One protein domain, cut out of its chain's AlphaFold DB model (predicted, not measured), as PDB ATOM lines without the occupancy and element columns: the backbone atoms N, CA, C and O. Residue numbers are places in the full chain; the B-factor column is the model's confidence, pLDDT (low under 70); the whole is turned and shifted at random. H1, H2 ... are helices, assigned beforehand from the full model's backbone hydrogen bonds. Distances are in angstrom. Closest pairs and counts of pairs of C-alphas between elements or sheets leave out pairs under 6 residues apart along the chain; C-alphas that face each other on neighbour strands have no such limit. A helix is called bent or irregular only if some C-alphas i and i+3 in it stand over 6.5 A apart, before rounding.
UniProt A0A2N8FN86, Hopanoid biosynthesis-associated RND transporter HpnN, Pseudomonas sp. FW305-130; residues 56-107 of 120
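This is residues 56 to 107 of the 120 residues of the protein "Hopanoid biosynthesis-associated RND transporter HpnN" of Pseudomonas sp. FW305-130 (UniProt A0A2N8FN86). Two helices lie far from each other, joined by a long link: H1 is at one end, set across the long axis, and H2 sticks out as an arm along that axis at the other end. After H1 the link turns, with residues 71 to 76 standing free, folds back beside H1, and then runs out to H2. The printed part has 52 residues, with two named helices, H1 then H2, and no named strand, and its class is all helix. It is extended, with a radius of gyration of the C-alphas of 17.3 A, and only just elongated, its C-alphas spanning 49 by 25 by 15 A.

H1, residues 59 to 70, and H2, residues 89 to 107, are apart, with no C-alpha of the one within 8 A of the other. Residues 84 to 107, of which 89 to 107 belong to H2, stand free. H2 has a kink of 41 degrees near residue 101. It is irregular, with C-alphas 102 and 105 7.5 A apart. In H1 every O i to N i+4 pair is within hydrogen-bond range; in H2 13 of 15 are.

H1 begins at C-alpha 59, at (-24.156, -21.646, 9.708), and measures 16.3 A from first to last C-alpha. H2 runs from C-alpha 89, at (-12.928, -13.797, 25.827), to C-alpha 107, at (-17.265, -9.957, 48.749), and measures 23.6 A.

The two C-alphas farthest apart are those of Pro 57 and Ala 105, 50.8 A. The link from H1 to H2, residues 71 to 88, is long, with 18 residues. The printed part has no cut. Its mean pLDDT is 94.6, and no printed residue is under 70.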
ATOM      1  N   ALA A  56     -32.138 -20.713   8.295       95.94
ATOM      2  CA  ALA A  56     -31.057 -20.703   7.316       95.94
ATOM      3  C   ALA A  56     -30.618 -22.140   6.964       95.94
ATOM      4  O   ALA A  56     -30.705 -23.026   7.814       95.94
ATOM      5  N   PRO A  57     -30.114 -22.396   5.740       96.56
ATOM      6  CA  PRO A  57     -29.673 -23.736   5.333       96.56
ATOM      7  C   PRO A  57     -28.442 -24.269   6.083       96.56
ATOM      8  O   PRO A  57     -28.248 -25.479   6.150       96.56
ATOM      9  N   ASN A  58     -27.576 -23.380   6.580       95.88
ATOM     10  CA  ASN A  58     -26.335 -23.703   7.287       95.88
ATOM     11  C   ASN A  58     -25.842 -22.491   8.105       95.88
ATOM     12  O   ASN A  58     -26.455 -21.421   8.058       95.88
ATOM     13  N   ALA A  59     -24.741 -22.672   8.843       94.00
ATOM     14  CA  ALA A  59     -24.156 -21.646   9.708       94.00
ATOM     15  C   ALA A  59     -23.709 -20.397   8.928       94.00
ATOM     16  O   ALA A  59     -24.169 -19.306   9.245       94.00
ATOM     17  N   ASP A  60     -22.934 -20.548   7.850       95.50
ATOM     18  CA  ASP A  60     -22.444 -19.409   7.054       95.50
ATOM     19  C   ASP A  60     -23.590 -18.551   6.491       95.50
ATOM     20  O   ASP A  60     -23.545 -17.317   6.501       95.50
ATOM     21  N   ALA A  61     -24.659 -19.203   6.023       96.12
ATOM     22  CA  ALA A  61     -25.858 -18.525   5.547       96.12
ATOM     23  C   ALA A  61     -26.598 -17.801   6.681       96.12
ATOM     24  O   ALA A  61     -27.127 -16.712   6.451       96.12
ATOM     25  N   ALA A  62     -26.623 -18.373   7.891       96.19
ATOM     26  CA  ALA A  62     -27.185 -17.722   9.070       96.19
ATOM     27  C   ALA A  62     -26.383 -16.465   9.430       96.19
ATOM     28  O   ALA A  62     -26.973 -15.397   9.556       96.19
ATOM     29  N   THR A  63     -25.051 -16.554   9.492       95.00
ATOM     30  CA  THR A  63     -24.169 -15.413   9.779       95.00
ATOM     31  C   THR A  63     -24.363 -14.289   8.756       95.00
ATOM     32  O   THR A  63     -24.538 -13.124   9.125       95.00
ATOM     33  N   ALA A  64     -24.419 -14.623   7.462       96.12
ATOM     34  CA  ALA A  64     -24.658 -13.646   6.401       96.12
ATOM     35  C   ALA A  64     -26.056 -13.002   6.480       96.12
ATOM     36  O   ALA A  64     -26.204 -11.812   6.191       96.12
ATOM     37  N   LEU A  65     -27.088 -13.768   6.849       96.81
ATOM     38  CA  LEU A  65     -28.450 -13.258   7.019       96.81
ATOM     39  C   LEU A  65     -28.548 -12.332   8.236       96.81
ATOM     40  O   LEU A  65     -29.089 -11.235   8.117       96.81
ATOM     41  N   THR A  66     -27.972 -12.736   9.368       96.62
ATOM     42  CA  THR A  66     -27.909 -11.939  10.596       96.62
ATOM     43  C   THR A  66     -27.242 -10.591  10.347       96.62
ATOM     44  O   THR A  66     -27.818  -9.564  10.696       96.62
ATOM     45  N   ALA A  67     -26.096 -10.562   9.657       96.19
ATOM     46  CA  ALA A  67     -25.403  -9.314   9.328       96.19
ATOM     47  C   ALA A  67     -26.242  -8.381   8.435       96.19
ATOM     48  O   ALA A  67     -26.259  -7.169   8.641       96.19
ATOM     49  N   LYS A  68     -26.967  -8.937   7.453       97.00
ATOM     50  CA  LYS A  68     -27.854  -8.155   6.577       97.00
ATOM     51  C   LYS A  68     -29.041  -7.567   7.334       97.00
ATOM     52  O   LYS A  68     -29.384  -6.415   7.100       97.00
ATOM     53  N   LEU A  69     -29.667  -8.352   8.210       97.19
ATOM     54  CA  LEU A  69     -30.826  -7.912   8.987       97.19
ATOM     55  C   LEU A  69     -30.432  -6.878  10.041       97.19
ATOM     56  O   LEU A  69     -31.120  -5.876  10.170       97.19
ATOM     57  N   ALA A  70     -29.300  -7.067  10.722       96.19
ATOM     58  CA  ALA A  70     -28.790  -6.123  11.717       96.19
ATOM     59  C   ALA A  70     -28.447  -4.736  11.137       96.19
ATOM     60  O   ALA A  70     -28.345  -3.769  11.883       96.19
ATOM     61  N   ALA A  71     -28.261  -4.625   9.819       97.44
ATOM     62  CA  ALA A  71     -28.010  -3.351   9.150       97.44
ATOM     63  C   ALA A  71     -29.290  -2.535   8.869       97.44
ATOM     64  O   ALA A  71     -29.190  -1.381   8.450       97.44
ATOM     65  N   LEU A  72     -30.481  -3.118   9.049       97.69
ATOM     66  CA  LEU A  72     -31.753  -2.438   8.803       97.69
ATOM     67  C   LEU A  72     -32.133  -1.545   9.995       97.69
ATOM     68  O   LEU A  72     -32.081  -2.012  11.132       97.69
ATOM     69  N   PRO A  73     -32.581  -0.296   9.770       96.75
ATOM     70  CA  PRO A  73     -32.951   0.608  10.859       96.75
ATOM     71  C   PRO A  73     -34.190   0.144  11.644       96.75
ATOM     72  O   PRO A  73     -34.380   0.558  12.785       96.75
ATOM     73  N   GLU A  74     -35.034  -0.710  11.059       94.50
ATOM     74  CA  GLU A  74     -36.205  -1.293  11.718       94.50
ATOM     75  C   GLU A  74     -35.862  -2.491  12.619       94.50
ATOM     76  O   GLU A  74     -36.703  -2.926  13.410       94.50
ATOM     77  N   VAL A  75     -34.653  -3.048  12.503       94.69
ATOM     78  CA  VAL A  75     -34.217  -4.223  13.262       94.69
ATOM     79  C   VAL A  75     -33.392  -3.766  14.456       94.69
ATOM     80  O   VAL A  75     -32.267  -3.303  14.311       94.69
ATOM     81  N   ALA A  76     -33.949  -3.928  15.656       92.44
ATOM     82  CA  ALA A  76     -33.230  -3.613  16.888       92.44
ATOM     83  C   ALA A  76     -32.059  -4.578  17.136       92.44
ATOM     84  O   ALA A  76     -30.981  -4.154  17.539       92.44
ATOM     85  N   GLU A  77     -32.272  -5.873  16.893       92.94
ATOM     86  CA  GLU A  77     -31.264  -6.912  17.089       92.94
ATOM     87  C   GLU A  77     -31.559  -8.118  16.188       92.94
ATOM     88  O   GLU A  77     -32.717  -8.489  15.984       92.94
ATOM     89  N   ALA A  78     -30.504  -8.746  15.663       95.00
ATOM     90  CA  ALA A  78     -30.580 -10.028  14.974       95.00
ATOM     91  C   ALA A  78     -29.699 -11.041  15.717       95.00
ATOM     92  O   ALA A  78     -28.475 -10.919  15.732       95.00
ATOM     93  N   VAL A  79     -30.331 -12.040  16.332       93.56
ATOM     94  CA  VAL A  79     -29.660 -13.048  17.165       93.56
ATOM     95  C   VAL A  79     -29.487 -14.343  16.374       93.56
ATOM     96  O   VAL A  79     -30.437 -14.838  15.767       93.56
ATOM     97  N   SER A  80     -28.280 -14.909  16.393       94.75
ATOM     98  CA  SER A  80     -27.977 -16.246  15.868       94.75
ATOM     99  C   SER A  80     -27.297 -17.109  16.935       94.75
ATOM    100  O   SER A  80     -27.076 -16.672  18.063       94.75
ATOM    101  N   VAL A  81     -26.951 -18.351  16.587       92.62
ATOM    102  CA  VAL A  81     -26.187 -19.242  17.478       92.62
ATOM    103  C   VAL A  81     -24.838 -18.621  17.868       92.62
ATOM    104  O   VAL A  81     -24.430 -18.724  19.022       92.62
ATOM    105  N   ASP A  82     -24.186 -17.914  16.944       90.44
ATOM    106  CA  ASP A  82     -22.881 -17.288  17.182       90.44
ATOM    107  C   ASP A  82     -22.964 -16.127  18.184       90.44
ATOM    108  O   ASP A  82     -22.005 -15.864  18.906       90.44
ATOM    109  N   SER A  83     -24.126 -15.469  18.297       91.62
ATOM    110  CA  SER A  83     -24.366 -14.390  19.266       91.62
ATOM    111  C   SER A  83     -24.222 -14.850  20.724       91.62
ATOM    112  O   SER A  83     -24.013 -14.021  21.608       91.62
ATOM    113  N   PHE A  84     -24.311 -16.158  20.989       93.31
ATOM    114  CA  PHE A  84     -24.119 -16.734  22.324       93.31
ATOM    115  C   PHE A  84     -22.648 -16.988  22.678       93.31
ATOM    116  O   PHE A  84     -22.362 -17.382  23.809       93.31
ATOM    117  N   VAL A  85     -21.714 -16.757  21.750       92.44
ATOM    118  CA  VAL A  85     -20.273 -16.829  22.005       92.44
ATOM    119  C   VAL A  85     -19.725 -15.403  22.124       92.44
ATOM    120  O   VAL A  85     -19.619 -14.699  21.119       92.44
ATOM    121  N   PRO A  86     -19.359 -14.935  23.333       92.38
ATOM    122  CA  PRO A  86     -18.832 -13.587  23.503       92.38
ATOM    123  C   PRO A  86     -17.521 -13.390  22.736       92.38
ATOM    124  O   PRO A  86     -16.629 -14.236  22.792       92.38
ATOM    125  N   ALA A  87     -17.373 -12.240  22.079       93.69
ATOM    126  CA  ALA A  87     -16.095 -11.815  21.513       93.69
ATOM    127  C   ALA A  87     -15.074 -11.468  22.616       93.69
ATOM    128  O   ALA A  87     -15.465 -11.108  23.735       93.69
ATOM    129  N   ASP A  88     -13.784 -11.537  22.279       95.75
ATOM    130  CA  ASP A  88     -12.653 -11.091  23.111       95.75
ATOM    131  C   ASP A  88     -12.588 -11.749  24.501       95.75
ATOM    132  O   ASP A  88     -12.352 -11.093  25.521       95.75
ATOM    133  N   GLN A  89     -12.833 -13.064  24.559       96.06
ATOM    134  CA  GLN A  89     -12.928 -13.797  25.827       96.06
ATOM    135  C   GLN A  89     -11.646 -13.733  26.646       96.06
ATOM    136  O   GLN A  89     -11.724 -13.503  27.844       96.06
ATOM    137  N   GLU A  90     -10.480 -13.891  26.024       96.69
ATOM    138  CA  GLU A  90      -9.202 -13.891  26.745       96.69
ATOM    139  C   GLU A  90      -8.990 -12.582  27.516       96.69
ATOM    140  O   GLU A  90      -8.686 -12.597  28.708       96.69
ATOM    141  N   THR A  91      -9.243 -11.443  26.866       96.75
ATOM    142  CA  THR A  91      -9.136 -10.123  27.500       96.75
ATOM    143  C   THR A  91     -10.172  -9.949  28.605       96.75
ATOM    144  O   THR A  91      -9.835  -9.505  29.701       96.75
ATOM    145  N   LYS A  92     -11.433 -10.321  28.352       96.56
ATOM    146  CA  LYS A  92     -12.504 -10.205  29.352       96.56
ATOM    147  C   LYS A  92     -12.246 -11.089  30.571       96.56
ATOM    148  O   LYS A  92     -12.461 -10.641  31.691       96.56
ATOM    149  N   LEU A  93     -11.763 -12.311  30.368       97.62
ATOM    150  CA  LEU A  93     -11.450 -13.248  31.445       97.62
ATOM    151  C   LEU A  93     -10.290 -12.751  32.307       97.62
ATOM    152  O   LEU A  93     -10.404 -12.806  33.526       97.62
ATOM    153  N   ALA A  94      -9.229 -12.206  31.704       97.06
ATOM    154  CA  ALA A  94      -8.133 -11.597  32.460       97.06
ATOM    155  C   ALA A  94      -8.633 -10.452  33.359       97.06
ATOM    156  O   ALA A  94      -8.345 -10.429  34.552       97.06
ATOM    157  N   LEU A  95      -9.472  -9.557  32.822       97.00
ATOM    158  CA  LEU A  95     -10.058  -8.457  33.595       97.00
ATOM    159  C   LEU A  95     -10.967  -8.947  34.732       97.00
ATOM    160  O   LEU A  95     -10.943  -8.389  35.828       97.00
ATOM    161  N   VAL A  96     -11.772  -9.986  34.488       96.06
ATOM    162  CA  VAL A  96     -12.626 -10.598  35.519       96.06
ATOM    163  C   VAL A  96     -11.779 -11.252  36.614       96.06
ATOM    164  O   VAL A  96     -12.116 -11.129  37.790       96.06
ATOM    165  N   GLN A  97     -10.672 -11.906  36.253       95.94
ATOM    166  CA  GLN A  97      -9.734 -12.510  37.200       95.94
ATOM    167  C   GLN A  97      -9.110 -11.447  38.117       95.94
ATOM    168  O   GLN A  97      -9.104 -11.616  39.335       95.94
ATOM    169  N   ASP A  98      -8.648 -10.336  37.545       96.06
ATOM    170  CA  ASP A  98      -8.065  -9.226  38.301       96.06
ATOM    171  C   ASP A  98      -9.098  -8.579  39.230       96.06
ATOM    172  O   ASP A  98      -8.833  -8.360  40.412       96.06
ATOM    173  N   ALA A  99     -10.309  -8.320  38.724       95.25
ATOM    174  CA  ALA A  99     -11.399  -7.779  39.528       95.25
ATOM    175  C   ALA A  99     -11.775  -8.718  40.685       95.25
ATOM    176  O   ALA A  99     -12.000  -8.249  41.798       95.25
ATOM    177  N   SER A 100     -11.801 -10.030  40.441       94.06
ATOM    178  CA  SER A 100     -12.048 -11.042  41.470       94.06
ATOM    179  C   SER A 100     -11.017 -10.948  42.597       94.06
ATOM    180  O   SER A 100     -11.394 -10.831  43.759       94.06
ATOM    181  N   LEU A 101      -9.723 -10.880  42.262       92.31
ATOM    182  CA  LEU A 101      -8.640 -10.753  43.246       92.31
ATOM    183  C   LEU A 101      -8.735  -9.463  44.072       92.31
ATOM    184  O   LEU A 101      -8.486  -9.480  45.276       92.31
ATOM    185  N   LEU A 102      -9.096  -8.343  43.441       93.75
ATOM    186  CA  LEU A 102      -9.225  -7.049  44.119       93.75
ATOM    187  C   LEU A 102     -10.448  -6.977  45.041       93.75
ATOM    188  O   LEU A 102     -10.398  -6.318  46.079       93.75
ATOM    189  N   LEU A 103     -11.552  -7.620  44.655       93.38
ATOM    190  CA  LEU A 103     -12.824  -7.557  45.376       93.38
ATOM    191  C   LEU A 103     -12.998  -8.685  46.399       93.38
ATOM    192  O   LEU A 103     -13.925  -8.608  47.206       93.38
ATOM    193  N   ASP A 104     -12.123  -9.695  46.404       90.56
ATOM    194  CA  ASP A 104     -12.296 -10.918  47.196       90.56
ATOM    195  C   ASP A 104     -12.512 -10.633  48.685       90.56
ATOM    196  O   ASP A 104     -13.528 -11.025  49.242       90.56
ATOM    197  N   ALA A 105     -11.653  -9.826  49.313       86.44
ATOM    198  CA  ALA A 105     -11.791  -9.496  50.736       86.44
ATOM    199  C   ALA A 105     -13.063  -8.686  51.077       86.44
ATOM    200  O   ALA A 105     -13.459  -8.624  52.239       86.44
ATOM    201  N   THR A 106     -13.688  -8.042  50.083       87.00
ATOM    202  CA  THR A 106     -14.936  -7.279  50.260       87.00
ATOM    203  C   THR A 106     -16.169  -8.163  50.068       87.00
ATOM    204  O   THR A 106     -17.148  -8.011  50.793       87.00
ATOM    205  N   ILE A 107     -16.140  -9.070  49.087       87.38
ATOM    206  CA  ILE A 107     -17.265  -9.957  48.749       87.38
ATOM    207  C   ILE A 107     -17.272 -11.207  49.641       87.38
ATOM    208  O   ILE A 107     -18.338 -11.664  50.048       87.38
TER     209      ILE A 107